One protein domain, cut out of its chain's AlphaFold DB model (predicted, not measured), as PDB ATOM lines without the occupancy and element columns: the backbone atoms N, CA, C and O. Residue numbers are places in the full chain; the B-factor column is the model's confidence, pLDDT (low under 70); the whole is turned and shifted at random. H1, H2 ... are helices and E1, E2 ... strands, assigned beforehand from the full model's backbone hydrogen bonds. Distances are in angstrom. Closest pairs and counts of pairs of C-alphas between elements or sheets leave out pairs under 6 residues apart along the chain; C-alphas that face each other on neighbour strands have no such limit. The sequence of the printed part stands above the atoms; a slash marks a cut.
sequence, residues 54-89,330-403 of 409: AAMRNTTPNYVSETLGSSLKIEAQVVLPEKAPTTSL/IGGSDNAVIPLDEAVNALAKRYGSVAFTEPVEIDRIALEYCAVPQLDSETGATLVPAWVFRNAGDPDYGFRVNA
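This is residues 54 to 89 and 330 to 403 of the 409 residues of an uncharacterized protein of Adlercreutzia caecimuris (UniProt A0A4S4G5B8). A twisted sheet of five strands is curled like part of a barrel, and one helix, H2, packs on one face of it, near both edge strands, E1 and E5. A short helix, H1, lies away from the sheet's face, ahead of E1. The printed part has 110 residues, with two named helices and five named strands in the order H1 E1 E2 H2 E3 E4 E5; the sheet's order is E1, E2, E3, E4, E5, mixed, and the class is mixed, helices and strands. The whole is compact, with a radius of gyration of the C-alphas of 14.5 A and spans of 39 by 35 by 22 A.

Find C-alpha 54 at (14.049, 163.879, -14.140), where H1 begins; it covers residues 54 to 59. Next come E1, residues 63 to 68, 15.9 A long, and E2, residues 72 to 79, 19.5 A long, which bends by 61 degrees at residue 75. Beyond the cut, look for H2 at C-alpha 340, (25.169, 169.006, -7.976); it runs 16.4 A to residue 351. E3, residues 360 to 373, is 25.0 A long and bends by 104 degrees at residue 363. E4, residues 381 to 391, is 23.7 A long and bends by 84 degrees at residue 385. E5, residues 399 to 402, ends at C-alpha 402, (20.333, 175.943, -0.637).

Begin with the sheet at E1 and E2, an antiparallel hairpin at 158 degrees, where N 66 and O 74 are 2.9 A apart, within hydrogen-bond range. E2 and E3 are parallel, with 65 degrees between their directions; look at N 75 and O 362, 2.8 A. E3, E4 and E5 form a meander, each strand the antiparallel neighbour of the one before. In the hairpin E3 and E4, N 368 and O 386 are 3.0 A apart; in the hairpin E4 and E5, N 387 and O 401 are 2.8 A apart. H2 is on the sheet, an arrangement of two layers, a helix on one face of a sheet. Its closest C-alphas to E1 are those of Ala 348 and Leu 68, 5.6 A, and to E5 those of Ala 343 and Val 401, 6.0 A. H1 is not on the sheet and is apart from H2. In H1 and H2 every O i to N i+4 pair is within hydrogen-bond range.

The two C-alphas farthest apart, those of Ser 70 and Glu 378, are 41.6 A apart. Residues 90 to 329 are not printed, and C-alphas 89 and 330 are 5.4 A apart across this cut, which lies in the link from E2 to H2. Of the links that are printed whole, none is long. The mean pLDDT of the printed part is 86.2; look for values under 70 at residues 331 to 335 and 375 to 379.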
ATOM      1  N   ALA A  54      13.875 165.229 -13.611       92.81
ATOM      2  CA  ALA A  54      14.049 163.879 -14.140       92.81
ATOM      3  C   ALA A  54      15.348 163.735 -14.951       92.81
ATOM      4  O   ALA A  54      16.024 162.715 -14.843       92.81
ATOM      5  N   ALA A  55      15.703 164.747 -15.749       94.31
ATOM      6  CA  ALA A  55      16.957 164.758 -16.498       94.31
ATOM      7  C   ALA A  55      18.165 164.880 -15.559       94.31
ATOM      8  O   ALA A  55      19.104 164.090 -15.674       94.31
ATOM      9  N   MET A  56      18.076 165.768 -14.565       95.25
ATOM     10  CA  MET A  56      19.092 165.950 -13.532       95.25
ATOM     11  C   MET A  56      19.333 164.632 -12.800       95.25
ATOM     12  O   MET A  56      20.440 164.115 -12.814       95.25
ATOM     13  N   ARG A  57      18.280 163.985 -12.285       94.88
ATOM     14  CA  ARG A  57      18.391 162.705 -11.564       94.88
ATOM     15  C   ARG A  57      18.990 161.573 -12.406       94.88
ATOM     16  O   ARG A  57      19.615 160.677 -11.856       94.88
ATOM     17  N   ASN A  58      18.782 161.589 -13.723       95.50
ATOM     18  CA  ASN A  58      19.331 160.579 -14.634       95.50
ATOM     19  C   ASN A  58      20.790 160.842 -15.032       95.50
ATOM     20  O   ASN A  58      21.440 159.935 -15.551       95.50
ATOM     21  N   THR A  59      21.277 162.072 -14.861       96.75
ATOM     22  CA  THR A  59      22.620 162.497 -15.285       96.75
ATOM     23  C   THR A  59      23.549 162.799 -14.113       96.75
ATOM     24  O   THR A  59      24.761 162.750 -14.293       96.75
ATOM     25  N   THR A  60      23.016 163.031 -12.910       97.38
ATOM     26  CA  THR A  60      23.807 163.147 -11.684       97.38
ATOM     27  C   THR A  60      24.532 161.827 -11.393       97.38
ATOM     28  O   THR A  60      23.886 160.778 -11.323       97.38
ATOM     29  N   PRO A  61      25.865 161.846 -11.208       97.06
ATOM     30  CA  PRO A  61      26.616 160.665 -10.798       97.06
ATOM     31  C   PRO A  61      26.164 160.163  -9.425       97.06
ATOM     32  O   PRO A  61      25.950 160.962  -8.523       97.06
ATOM     33  N   ASN A  62      26.104 158.843  -9.230       96.62
ATOM     34  CA  ASN A  62      25.794 158.243  -7.920       96.62
ATOM     35  C   ASN A  62      26.982 158.277  -6.938       96.62
ATOM     36  O   ASN A  62      26.837 157.903  -5.777       96.62
ATOM     37  N   TYR A  63      28.165 158.663  -7.416       97.81
ATOM     38  CA  TYR A  63      29.376 158.815  -6.621       97.81
ATOM     39  C   TYR A  63      30.245 159.911  -7.228       97.81
ATOM     40  O   TYR A  63      30.378 159.975  -8.455       97.81
ATOM     41  N   VAL A  64      30.852 160.740  -6.383       97.00
ATOM     42  CA  VAL A  64      31.775 161.803  -6.794       97.00
ATOM     43  C   VAL A  64      33.020 161.807  -5.910       97.00
ATOM     44  O   VAL A  64      32.952 161.487  -4.725       97.00
ATOM     45  N   SER A  65      34.155 162.169  -6.506       96.12
ATOM     46  CA  SER A  65      35.445 162.288  -5.830       96.12
ATOM     47  C   SER A  65      36.074 163.614  -6.232       96.12
ATOM     48  O   SER A  65      36.377 163.818  -7.405       96.12
ATOM     49  N   GLU A  66      36.224 164.524  -5.274       92.81
ATOM     50  CA  GLU A  66      36.750 165.869  -5.504       92.81
ATOM     51  C   GLU A  66      37.628 166.322  -4.340       92.81
ATOM     52  O   GLU A  66      37.521 165.854  -3.208       92.81
ATOM     53  N   THR A  67      38.511 167.280  -4.602       89.56
ATOM     54  CA  THR A  67      39.296 167.946  -3.556       89.56
ATOM     55  C   THR A  67      39.111 169.448  -3.687       89.56
ATOM     56  O   THR A  67      39.547 170.056  -4.666       89.56
ATOM     57  N   LEU A  68      38.447 170.050  -2.700       86.31
ATOM     58  CA  LEU A  68      38.174 171.481  -2.655       86.31
ATOM     59  C   LEU A  68      39.204 172.160  -1.744       86.31
ATOM     60  O   LEU A  68      39.188 172.014  -0.520       86.31
ATOM     61  N   GLY A  69      40.115 172.923  -2.345       78.44
ATOM     62  CA  GLY A  69      41.208 173.552  -1.601       78.44
ATOM     63  C   GLY A  69      42.188 172.523  -1.031       78.44
ATOM     64  O   GLY A  69      42.491 171.521  -1.673       78.44
ATOM     65  N   SER A  70      42.721 172.782   0.165       75.12
ATOM     66  CA  SER A  70      43.686 171.891   0.834       75.12
ATOM     67  C   SER A  70      43.071 170.965   1.884       75.12
ATOM     68  O   SER A  70      43.766 170.077   2.369       75.12
ATOM     69  N   SER A  71      41.821 171.212   2.282       79.56
ATOM     70  CA  SER A  71      41.291 170.714   3.560       79.56
ATOM     71  C   SER A  71      39.905 170.072   3.468       79.56
ATOM     72  O   SER A  71      39.467 169.498   4.457       79.56
ATOM     73  N   LEU A  72      39.217 170.149   2.322       87.88
ATOM     74  CA  LEU A  72      37.908 169.521   2.128       87.88
ATOM     75  C   LEU A  72      38.001 168.494   0.998       87.88
ATOM     76  O   LEU A  72      38.233 168.837  -0.163       87.88
ATOM     77  N   LYS A  73      37.832 167.225   1.355       92.06
ATOM     78  CA  LYS A  73      37.845 166.091   0.433       92.06
ATOM     79  C   LYS A  73      36.429 165.548   0.298       92.06
ATOM     80  O   LYS A  73      35.732 165.390   1.291       92.06
ATOM     81  N   ILE A  74      36.008 165.263  -0.923       94.31
ATOM     82  CA  ILE A  74      34.728 164.627  -1.220       94.31
ATOM     83  C   ILE A  74      35.033 163.237  -1.764       94.31
ATOM     84  O   ILE A  74      35.755 163.117  -2.745       94.31
ATOM     85  N   GLU A  75      34.486 162.211  -1.128       95.69
ATOM     86  CA  GLU A  75      34.490 160.806  -1.548       95.69
ATOM     87  C   GLU A  75      33.102 160.236  -1.255       95.69
ATOM     88  O   GLU A  75      32.906 159.431  -0.347       95.69
ATOM     89  N   ALA A  76      32.105 160.751  -1.976       95.25
ATOM     90  CA  ALA A  76      30.733 160.725  -1.502       95.25
ATOM     91  C   ALA A  76      29.789 159.935  -2.399       95.25
ATOM     92  O   ALA A  76      29.766 160.113  -3.620       95.25
ATOM     93  N   GLN A  77      28.921 159.139  -1.769       96.50
ATOM     94  CA  GLN A  77      27.708 158.643  -2.418       96.50
ATOM     95  C   GLN A  77      26.714 159.789  -2.607       96.50
ATOM     96  O   GLN A  77      26.495 160.577  -1.689       96.50
ATOM     97  N   VAL A  78      26.080 159.856  -3.775       96.94
ATOM     98  CA  VAL A  78      25.079 160.881  -4.085       96.94
ATOM     99  C   VAL A  78      23.683 160.270  -4.050       96.94
ATOM    100  O   VAL A  78      23.404 159.292  -4.744       96.94
ATOM    101  N   VAL A  79      22.792 160.869  -3.262       94.75
ATOM    102  CA  VAL A  79      21.421 160.402  -3.048       94.75
ATOM    103  C   VAL A  79      20.433 161.486  -3.469       94.75
ATOM    104  O   VAL A  79      20.459 162.604  -2.959       94.75
ATOM    105  N   LEU A  80      19.533 161.149  -4.395       94.75
ATOM    106  CA  LEU A  80      18.453 162.036  -4.826       94.75
ATOM    107  C   LEU A  80      17.082 161.435  -4.487       94.75
ATOM    108  O   LEU A  80      16.865 160.250  -4.753       94.75
ATOM    109  N   PRO A  81      16.131 162.240  -3.986       93.38
ATOM    110  CA  PRO A  81      14.767 161.801  -3.735       93.38
ATOM    111  C   PRO A  81      14.020 161.532  -5.046       93.38
ATOM    112  O   PRO A  81      14.359 162.049  -6.116       93.38
ATOM    113  N   GLU A  82      12.953 160.736  -4.989       91.12
ATOM    114  CA  GLU A  82      12.130 160.483  -6.178       91.12
ATOM    115  C   GLU A  82      11.421 161.749  -6.671       91.12
ATOM    116  O   GLU A  82      11.284 161.959  -7.881       91.12
ATOM    117  N   LYS A  83      10.994 162.594  -5.727       88.88
ATOM    118  CA  LYS A  83      10.314 163.867  -5.969       88.88
ATOM    119  C   LYS A  83      11.276 165.034  -5.802       88.88
ATOM    120  O   LYS A  83      12.173 164.994  -4.973       88.88
ATOM    121  N   ALA A  84      11.053 166.084  -6.584       86.38
ATOM    122  CA  ALA A  84      11.855 167.296  -6.539       86.38
ATOM    123  C   ALA A  84      11.386 168.219  -5.398       86.38
ATOM    124  O   ALA A  84      10.210 168.593  -5.395       86.38
ATOM    125  N   PRO A  85      12.270 168.651  -4.485       89.12
ATOM    126  CA  PRO A  85      11.966 169.736  -3.558       89.12
ATOM    127  C   PRO A  85      12.158 171.087  -4.261       89.12
ATOM    128  O   PRO A  85      13.226 171.687  -4.208       89.12
ATOM    129  N   THR A  86      11.142 171.552  -4.991       87.50
ATOM    130  CA  THR A  86      11.241 172.763  -5.837       87.50
ATOM    131  C   THR A  86      10.867 174.059  -5.130       87.50
ATOM    132  O   THR A  86      10.924 175.117  -5.744       87.50
ATOM    133  N   THR A  87      10.432 173.993  -3.874       89.56
ATOM    134  CA  THR A  87      10.011 175.178  -3.128       89.56
ATOM    135  C   THR A  87      10.377 175.075  -1.656       89.56
ATOM    136  O   THR A  87      10.468 173.964  -1.118       89.56
ATOM    137  N   SER A  88      10.563 176.225  -1.014       91.12
ATOM    138  CA  SER A  88      10.649 176.341   0.435       91.12
ATOM    139  C   SER A  88       9.250 176.388   1.044       91.12
ATOM    140  O   SER A  88       8.322 177.007   0.518       91.12
ATOM    141  N   LEU A  89       9.097 175.730   2.185       90.62
ATOM    142  CA  LEU A  89       7.819 175.583   2.876       90.62
ATOM    143  C   LEU A  89       7.913 176.213   4.260       90.62
ATOM    144  O   LEU A  89       8.953 176.109   4.910       90.62
ATOM    145  N   ILE A 330       6.127 179.220   0.763       80.50
ATOM    146  CA  ILE A 330       6.534 180.576   1.162       80.50
ATOM    147  C   ILE A 330       7.564 181.191   0.216       80.50
ATOM    148  O   ILE A 330       8.026 182.310   0.448       80.50
ATOM    149  N   GLY A 331       7.914 180.496  -0.862       68.56
ATOM    150  CA  GLY A 331       8.859 180.997  -1.840       68.56
ATOM    151  C   GLY A 331       9.829 179.944  -2.345       68.56
ATOM    152  O   GLY A 331      10.192 178.981  -1.684       68.56
ATOM    153  N   GLY A 332      10.283 180.213  -3.555       54.66
ATOM    154  CA  GLY A 332      10.861 179.259  -4.478       54.66
ATOM    155  C   GLY A 332      10.313 179.733  -5.805       54.66
ATOM    156  O   GLY A 332       9.144 179.527  -6.113       54.66
ATOM    157  N   SER A 333      11.077 180.567  -6.507       47.12
ATOM    158  CA  SER A 333      10.655 181.050  -7.821       47.12
ATOM    159  C   SER A 333      10.461 179.858  -8.763       47.12
ATOM    160  O   SER A 333      10.721 178.715  -8.401       47.12
ATOM    161  N   ASP A 334      10.092 180.111 -10.014       53.84
ATOM    162  CA  ASP A 334      10.153 179.134 -11.111       53.84
ATOM    163  C   ASP A 334      11.567 178.501 -11.333       53.84
ATOM    164  O   ASP A 334      11.858 177.980 -12.411       53.84
ATOM    165  N   ASN A 335      12.482 178.578 -10.356       56.56
ATOM    166  CA  ASN A 335      13.817 178.010 -10.360       56.56
ATOM    167  C   ASN A 335      13.736 176.490 -10.221       56.56
ATOM    168  O   ASN A 335      13.210 175.944  -9.249       56.56
ATOM    169  N   ALA A 336      14.327 175.805 -11.194       80.06
ATOM    170  CA  ALA A 336      14.688 174.411 -11.036       80.06
ATOM    171  C   ALA A 336      15.718 174.268  -9.903       80.06
ATOM    172  O   ALA A 336      16.540 175.157  -9.688       80.06
ATOM    173  N   VAL A 337      15.671 173.130  -9.209       91.56
ATOM    174  CA  VAL A 337      16.726 172.702  -8.284       91.56
ATOM    175  C   VAL A 337      18.080 172.796  -8.993       91.56
ATOM    176  O   VAL A 337      18.212 172.291 -10.113       91.56
ATOM    177  N   ILE A 338      19.067 173.427  -8.357       94.25
ATOM    178  CA  ILE A 338      20.413 173.538  -8.923       94.25
ATOM    179  C   ILE A 338      21.045 172.142  -9.059       94.25
ATOM    180  O   ILE A 338      20.899 171.309  -8.154       94.25
ATOM    181  N   PRO A 339      21.772 171.866 -10.150       95.88
ATOM    182  CA  PRO A 339      22.554 170.643 -10.279       95.88
ATOM    183  C   PRO A 339      23.663 170.517  -9.215       95.88
ATOM    184  O   PRO A 339      24.080 171.492  -8.589       95.88
ATOM    185  N   LEU A 340      24.165 169.294  -9.009       97.12
ATOM    186  CA  LEU A 340      25.169 169.006  -7.976       97.12
ATOM    187  C   LEU A 340      26.500 169.748  -8.196       97.12
ATOM    188  O   LEU A 340      27.124 170.177  -7.229       97.12
ATOM    189  N   ASP A 341      26.955 169.898  -9.440       95.94
ATOM    190  CA  ASP A 341      28.187 170.641  -9.744       95.94
ATOM    191  C   ASP A 341      28.088 172.105  -9.292       95.94
ATOM    192  O   ASP A 341      29.033 172.636  -8.707       95.94
ATOM    193  N   GLU A 342      26.937 172.749  -9.473       95.81
ATOM    194  CA  GLU A 342      26.676 174.097  -8.971       95.81
ATOM    195  C   GLU A 342      26.786 174.166  -7.441       95.81
ATOM    196  O   GLU A 342      27.440 175.073  -6.917       95.81
ATOM    197  N   ALA A 343      26.243 173.178  -6.722       95.88
ATOM    198  CA  ALA A 343      26.347 173.102  -5.266       95.88
ATOM    199  C   ALA A 343      27.789 172.861  -4.778       95.88
ATOM    200  O   ALA A 343      28.267 173.560  -3.881       95.88
ATOM    201  N   VAL A 344      28.528 171.936  -5.403       95.56
ATOM    202  CA  VAL A 344      29.958 171.700  -5.114       95.56
ATOM    203  C   VAL A 344      30.765 172.979  -5.349       95.56
ATOM    204  O   VAL A 344      31.597 173.365  -4.526       95.56
ATOM    205  N   ASN A 345      30.474 173.695  -6.435       93.62
ATOM    206  CA  ASN A 345      31.122 174.961  -6.756       93.62
ATOM    207  C   ASN A 345      30.774 176.079  -5.761       93.62
ATOM    208  O   ASN A 345      31.618 176.941  -5.503       93.62
ATOM    209  N   ALA A 346      29.566 176.093  -5.190       93.25
ATOM    210  CA  ALA A 346      29.200 177.020  -4.118       93.25
ATOM    211  C   ALA A 346      30.039 176.775  -2.853       93.25
ATOM    212  O   ALA A 346      30.625 177.724  -2.317       93.25
ATOM    213  N   LEU A 347      30.200 175.512  -2.436       90.19
ATOM    214  CA  LEU A 347      31.096 175.156  -1.330       90.19
ATOM    215  C   LEU A 347      32.549 175.508  -1.631       90.19
ATOM    216  O   LEU A 347      33.214 176.110  -0.789       90.19
ATOM    217  N   ALA A 348      33.037 175.211  -2.837       89.25
ATOM    218  CA  ALA A 348      34.398 175.546  -3.243       89.25
ATOM    219  C   ALA A 348      34.656 177.059  -3.153       89.25
ATOM    220  O   ALA A 348      35.679 177.485  -2.623       89.25
ATOM    221  N   LYS A 349      33.707 177.894  -3.594       89.12
ATOM    222  CA  LYS A 349      33.810 179.359  -3.478       89.12
ATOM    223  C   LYS A 349      33.839 179.831  -2.023       89.12
ATOM    224  O   LYS A 349      34.518 180.811  -1.724       89.12
ATOM    225  N   ARG A 350      33.089 179.173  -1.132       86.81
ATOM    226  CA  ARG A 350      32.968 179.565   0.280       86.81
ATOM    227  C   ARG A 350      34.142 179.086   1.134       86.81
ATOM    228  O   ARG A 350      34.648 179.866   1.937       86.81
ATOM    229  N   TYR A 351      34.562 177.837   0.945       84.81
ATOM    230  CA  TYR A 351      35.500 177.124   1.818       84.81
ATOM    231  C   TYR A 351      36.793 176.685   1.130       84.81
ATOM    232  O   TYR A 351      37.737 176.313   1.815       84.81
ATOM    233  N   GLY A 352      36.912 176.776  -0.196       76.31
ATOM    234  CA  GLY A 352      38.117 176.338  -0.916       76.31
ATOM    235  C   GLY A 352      39.393 177.107  -0.544       76.31
ATOM    236  O   GLY A 352      40.494 176.620  -0.780       76.31
ATOM    237  N   SER A 353      39.262 178.291   0.066       73.62
ATOM    238  CA  SER A 353      40.373 179.087   0.611       73.62
ATOM    239  C   SER A 353      40.561 178.960   2.128       73.62
ATOM    240  O   SER A 353      41.383 179.677   2.699       73.62
ATOM    241  N   VAL A 354      39.734 178.155   2.793       77.06
ATOM    242  CA  VAL A 354      39.708 177.993   4.248       77.06
ATOM    243  C   VAL A 354      40.574 176.789   4.601       77.06
ATOM    244  O   VAL A 354      40.352 175.689   4.101       77.06
ATOM    245  N   ALA A 355      41.581 177.000   5.448       71.81
ATOM    246  CA  ALA A 355      42.334 175.907   6.047       71.81
ATOM    247  C   ALA A 355      41.625 175.484   7.335       71.81
ATOM    248  O   ALA A 355      41.583 176.251   8.299       71.81
ATOM    249  N   PHE A 356      41.038 174.290   7.332       74.62
ATOM    250  CA  PHE A 356      40.461 173.708   8.539       74.62
ATOM    251  C   PHE A 356      41.585 173.168   9.431       74.62
ATOM    252  O   PHE A 356      42.643 172.767   8.941       74.62
ATOM    253  N   THR A 357      41.372 173.185  10.747       73.56
ATOM    254  CA  THR A 357      42.319 172.616  11.721       73.56
ATOM    255  C   THR A 357      42.469 171.109  11.545       73.56
ATOM    256  O   THR A 357      43.561 170.579  11.734       73.56
ATOM    257  N   GLU A 358      41.396 170.452  11.110       73.88
ATOM    258  CA  GLU A 358      41.354 169.042  10.746       73.88
ATOM    259  C   GLU A 358      40.760 168.900   9.339       73.88
ATOM    260  O   GLU A 358      39.828 169.637   8.996       73.88
ATOM    261  N   PRO A 359      41.296 168.011   8.484       77.44
ATOM    262  CA  PRO A 359      40.710 167.752   7.174       77.44
ATOM    263  C   PRO A 359      39.271 167.250   7.303       77.44
ATOM    264  O   PRO A 359      39.005 166.323   8.061       77.44
ATOM    265  N   VAL A 360      38.362 167.825   6.517       86.38
ATOM    266  CA  VAL A 360      36.965 167.387   6.449       86.38
ATOM    267  C   VAL A 360      36.802 166.434   5.269       86.38
ATOM    268  O   VAL A 360      37.149 166.780   4.135       86.38
ATOM    269  N   GLU A 361      36.266 165.242   5.525       90.44
ATOM    270  CA  GLU A 361      35.953 164.245   4.500       90.44
ATOM    271  C   GLU A 361      34.437 164.108   4.358       90.44
ATOM    272  O   GLU A 361      33.740 163.828   5.326       90.44
ATOM    273  N   ILE A 362      33.921 164.324   3.149       91.88
ATOM    274  CA  ILE A 362      32.503 164.177   2.827       91.88
ATOM    275  C   ILE A 362      32.269 162.797   2.222       91.88
ATOM    276  O   ILE A 362      32.826 162.504   1.164       91.88
ATOM    277  N   ASP A 363      31.420 161.983   2.847       90.62
ATOM    278  CA  ASP A 363      31.133 160.600   2.428       90.62
ATOM    279  C   ASP A 363      29.719 160.394   1.853       90.62
ATOM    280  O   ASP A 363      29.420 159.370   1.224       90.62
ATOM    281  N   ARG A 364      28.842 161.387   2.014       92.56
ATOM    282  CA  ARG A 364      27.487 161.379   1.467       92.56
ATOM    283  C   ARG A 364      27.047 162.780   1.077       92.56
ATOM    284  O   ARG A 364      27.234 163.736   1.824       92.56
ATOM    285  N   ILE A 365      26.423 162.882  -0.091       95.69
ATOM    286  CA  ILE A 365      25.747 164.084  -0.563       95.69
ATOM    287  C   ILE A 365      24.293 163.734  -0.853       95.69
ATOM    288  O   ILE A 365      24.022 162.850  -1.665       95.69
ATOM    289  N   ALA A 366      23.348 164.418  -0.218       95.00
ATOM    290  CA  ALA A 366      21.925 164.182  -0.425       95.00
ATOM    291  C   ALA A 366      21.187 165.465  -0.796       95.00
ATOM    292  O   ALA A 366      21.545 166.546  -0.339       95.00
ATOM    293  N   LEU A 367      20.140 165.342  -1.607       95.69
ATOM    294  CA  LEU A 367      19.168 166.414  -1.798       95.69
ATOM    295  C   LEU A 367      17.973 166.183  -0.867       95.69
ATOM    296  O   LEU A 367      17.250 165.200  -1.011       95.69
ATOM    297  N   GLU A 368      17.750 167.088   0.077       94.00
ATOM    298  CA  GLU A 368      16.739 166.929   1.126       94.00
ATOM    299  C   GLU A 368      16.196 168.279   1.607       94.00
ATOM    300  O   GLU A 368      16.682 169.335   1.208       94.00
ATOM    301  N   TYR A 369      15.148 168.263   2.427       93.06
ATOM    302  CA  TYR A 369      14.722 169.448   3.162       93.06
ATOM    303  C   TYR A 369      15.565 169.623   4.424       93.06
ATOM    304  O   TYR A 369      15.879 168.656   5.115       93.06
ATOM    305  N   CYS A 370      15.857 170.876   4.761       89.62
ATOM    306  CA  CYS A 370      16.493 171.276   6.010       89.62
ATOM    307  C   CYS A 370      15.652 172.356   6.689       89.62
ATOM    308  O   CYS A 370      15.190 173.283   6.024       89.62
ATOM    309  N   ALA A 371      15.473 172.258   8.006       87.50
ATOM    310  CA  ALA A 371      14.865 173.327   8.787       87.50
ATOM    311  C   ALA A 371      15.895 174.439   9.026       87.50
ATOM    312  O   ALA A 371      16.969 174.172   9.554       87.50
ATOM    313  N   VAL A 372      15.591 175.668   8.627       86.06
ATOM    314  CA  VAL A 372      16.445 176.852   8.801       86.06
ATOM    315  C   VAL A 372      15.701 177.857   9.682       86.06
ATOM    316  O   VAL A 372      14.497 178.031   9.469       86.06
ATOM    317  N   PRO A 373      16.370 178.532  10.640       82.31
ATOM    318  CA  PRO A 373      15.714 179.525  11.480       82.31
ATOM    319  C   PRO A 373      15.086 180.651  10.650       82.31
ATOM    320  O   PRO A 373      15.723 181.219   9.761       82.31
ATOM    321  N   GLN A 374      13.843 180.999  10.966       79.44
ATOM    322  CA  GLN A 374      13.151 182.162  10.423       79.44
ATOM    323  C   GLN A 374      12.323 182.821  11.529       79.44
ATOM    324  O   GLN A 374      11.219 182.375  11.833       79.44
ATOM    325  N   LEU A 375      12.849 183.910  12.093       65.00
ATOM    326  CA  LEU A 375      12.247 184.635  13.219       65.00
ATOM    327  C   LEU A 375      10.820 185.135  12.964       65.00
ATOM    328  O   LEU A 375      10.022 185.179  13.887       65.00
ATOM    329  N   ASP A 376      10.500 185.502  11.722       65.12
ATOM    330  CA  ASP A 376       9.170 186.013  11.361       65.12
ATOM    331  C   ASP A 376       8.164 184.890  11.025       65.12
ATOM    332  O   ASP A 376       7.081 185.162  10.502       65.12
ATOM    333  N   SER A 377       8.531 183.622  11.248       66.75
ATOM    334  CA  SER A 377       7.653 182.471  11.019       66.75
ATOM    335  C   SER A 377       7.079 181.937  12.327       66.75
ATOM    336  O   SER A 377       7.752 181.928  13.350       66.75
ATOM    337  N   GLU A 378       5.855 181.422  12.263       62.41
ATOM    338  CA  GLU A 378       5.080 180.963  13.429       62.41
ATOM    339  C   GLU A 378       5.752 179.838  14.237       62.41
ATOM    340  O   GLU A 378       5.457 179.643  15.411       62.41
ATOM    341  N   THR A 379       6.629 179.060  13.604       64.44
ATOM    342  CA  THR A 379       7.382 177.960  14.232       64.44
ATOM    343  C   THR A 379       8.855 178.300  14.433       64.44
ATOM    344  O   THR A 379       9.633 177.444  14.851       64.44
ATOM    345  N   GLY A 380       9.264 179.523  14.090       74.25
ATOM    346  CA  GLY A 380      10.666 179.920  14.054       74.25
ATOM    347  C   GLY A 380      11.481 179.223  12.958       74.25
ATOM    348  O   GLY A 380      12.706 179.343  12.973       74.25
ATOM    349  N   ALA A 381      10.851 178.509  12.012       83.88
ATOM    350  CA  ALA A 381      11.540 177.746  10.976       83.88
ATOM    351  C   ALA A 381      10.897 177.770   9.578       83.88
ATOM    352  O   ALA A 381       9.679 177.731   9.387       83.88
ATOM    353  N   THR A 382      11.763 177.685   8.570       88.88
ATOM    354  CA  THR A 382      11.427 177.335   7.183       88.88
ATOM    355  C   THR A 382      12.057 176.006   6.814       88.88
ATOM    356  O   THR A 382      13.193 175.730   7.186       88.88
ATOM    357  N   LEU A 383      11.370 175.217   5.999       91.12
ATOM    358  CA  LEU A 383      11.936 174.047   5.346       91.12
ATOM    359  C   LEU A 383      12.472 174.441   3.969       91.12
ATOM    360  O   LEU A 383      11.705 174.794   3.072       91.12
ATOM    361  N   VAL A 384      13.788 174.374   3.805       91.19
ATOM    362  CA  VAL A 384      14.505 174.777   2.592       91.19
ATOM    363  C   VAL A 384      15.059 173.538   1.883       91.19
ATOM    364  O   VAL A 384      15.706 172.720   2.540       91.19
ATOM    365  N   PRO A 385      14.854 173.381   0.562       93.50
ATOM    366  CA  PRO A 385      15.562 172.377  -0.226       93.50
ATOM    367  C   PRO A 385      17.068 172.627  -0.187       93.50
ATOM    368  O   PRO A 385      17.515 173.730  -0.504       93.50
ATOM    369  N   ALA A 386      17.864 171.622   0.153       93.56
ATOM    370  CA  ALA A 386      19.305 171.758   0.270       93.56
ATOM    371  C   ALA A 386      20.050 170.524  -0.242       93.56
ATOM    372  O   ALA A 386      19.637 169.384  -0.035       93.56
ATOM    373  N   TRP A 387      21.191 170.776  -0.876       95.31
ATOM    374  CA  TRP A 387      22.252 169.792  -1.016       95.31
ATOM    375  C   TRP A 387      23.010 169.711   0.306       95.31
ATOM    376  O   TRP A 387      23.621 170.693   0.731       95.31
ATOM    377  N   VAL A 388      22.954 168.557   0.958       93.00
ATOM    378  CA  VAL A 388      23.570 168.283   2.256       93.00
ATOM    379  C   VAL A 388      24.805 167.425   2.049       93.00
ATOM    380  O   VAL A 388      24.721 166.348   1.471       93.00
ATOM    381  N   PHE A 389      25.945 167.916   2.518       92.75
ATOM    382  CA  PHE A 389      27.258 167.292   2.429       92.75
ATOM    383  C   PHE A 389      27.626 166.787   3.823       92.75
ATOM    384  O   PHE A 389      28.043 167.570   4.680       92.75
ATOM    385  N   ARG A 390      27.431 165.490   4.062       89.38
ATOM    386  CA  ARG A 390      27.683 164.847   5.353       89.38
ATOM    387  C   ARG A 390      29.178 164.670   5.575       89.38
ATOM    388  O   ARG A 390      29.859 164.116   4.717       89.38
ATOM    389  N   ASN A 391      29.662 165.115   6.728       85.69
ATOM    390  CA  ASN A 391      31.024 164.855   7.169       85.69
ATOM    391  C   ASN A 391      31.120 163.429   7.739       85.69
ATOM    392  O   ASN A 391      30.329 163.046   8.596       85.69
ATOM    393  N   ALA A 392      32.083 162.653   7.250       83.06
ATOM    394  CA  ALA A 392      32.323 161.272   7.654       83.06
ATOM    395  C   ALA A 392      32.821 161.167   9.101       83.06
ATOM    396  O   ALA A 392      32.504 160.200   9.788       83.06
ATOM    397  N   GLY A 393      33.618 162.150   9.539       74.44
ATOM    398  CA  GLY A 393      34.168 162.194  10.894       74.44
ATOM    399  C   GLY A 393      33.134 162.611  11.932       74.44
ATOM    400  O   GLY A 393      33.168 162.104  13.040       74.44
ATOM    401  N   ASP A 394      32.198 163.488  11.558       75.19
ATOM    402  CA  ASP A 394      31.076 163.867  12.415       75.19
ATOM    403  C   ASP A 394      29.837 164.240  11.570       75.19
ATOM    404  O   ASP A 394      29.756 165.363  11.054       75.19
ATOM    405  N   PRO A 395      28.862 163.321  11.413       74.50
ATOM    406  CA  PRO A 395      27.661 163.530  10.596       74.50
ATOM    407  C   PRO A 395      26.788 164.734  10.985       74.50
ATOM    408  O   PRO A 395      26.003 165.212  10.154       74.50
ATOM    409  N   ASP A 396      26.918 165.241  12.214       71.38
ATOM    410  CA  ASP A 396      26.179 166.420  12.678       71.38
ATOM    411  C   ASP A 396      26.778 167.723  12.130       71.38
ATOM    412  O   ASP A 396      26.056 168.698  11.898       71.38
ATOM    413  N   TYR A 397      28.079 167.722  11.816       74.88
ATOM    414  CA  TYR A 397      28.830 168.871  11.306       74.88
ATOM    415  C   TYR A 397      29.086 168.763   9.796       74.88
ATOM    416  O   TYR A 397      30.225 168.747   9.322       74.88
ATOM    417  N   GLY A 398      27.995 168.692   9.029       82.25
ATOM    418  CA  GLY A 398      27.997 168.754   7.563       82.25
ATOM    419  C   GLY A 398      27.818 170.168   6.993       82.25
ATOM    420  O   GLY A 398      27.439 171.102   7.699       82.25
ATOM    421  N   PHE A 399      28.034 170.319   5.684       88.25
ATOM    422  CA  PHE A 399      27.763 171.569   4.957       88.25
ATOM    423  C   PHE A 399      26.450 171.495   4.192       88.25
ATOM    424  O   PHE A 399      26.033 170.420   3.759       88.25
ATOM    425  N   ARG A 400      25.810 172.644   3.966       90.25
ATOM    426  CA  ARG A 400      24.538 172.711   3.245       90.25
ATOM    427  C   ARG A 400      24.570 173.816   2.210       90.25
ATOM    428  O   ARG A 400      25.114 174.892   2.436       90.25
ATOM    429  N   VAL A 401      23.990 173.532   1.054       92.62
ATOM    430  CA  VAL A 401      23.804 174.510  -0.015       92.62
ATOM    431  C   VAL A 401      22.331 174.544  -0.364       92.62
ATOM    432  O   VAL A 401      21.777 173.533  -0.788       92.62
ATOM    433  N   ASN A 402      21.700 175.702  -0.208       92.75
ATOM    434  CA  ASN A 402      20.333 175.943  -0.637       92.75
ATOM    435  C   ASN A 402      20.198 175.590  -2.122       92.75
ATOM    436  O   ASN A 402      20.829 176.193  -2.993       92.75
ATOM    437  N   ALA A 403      19.356 174.605  -2.407       94.31
ATOM    438  CA  ALA A 403      19.233 174.017  -3.726       94.31
ATOM    439  C   ALA A 403      18.413 174.886  -4.697       94.31
ATOM    440  O   ALA A 403      18.285 174.532  -5.864       94.31
TER     441      ALA A 403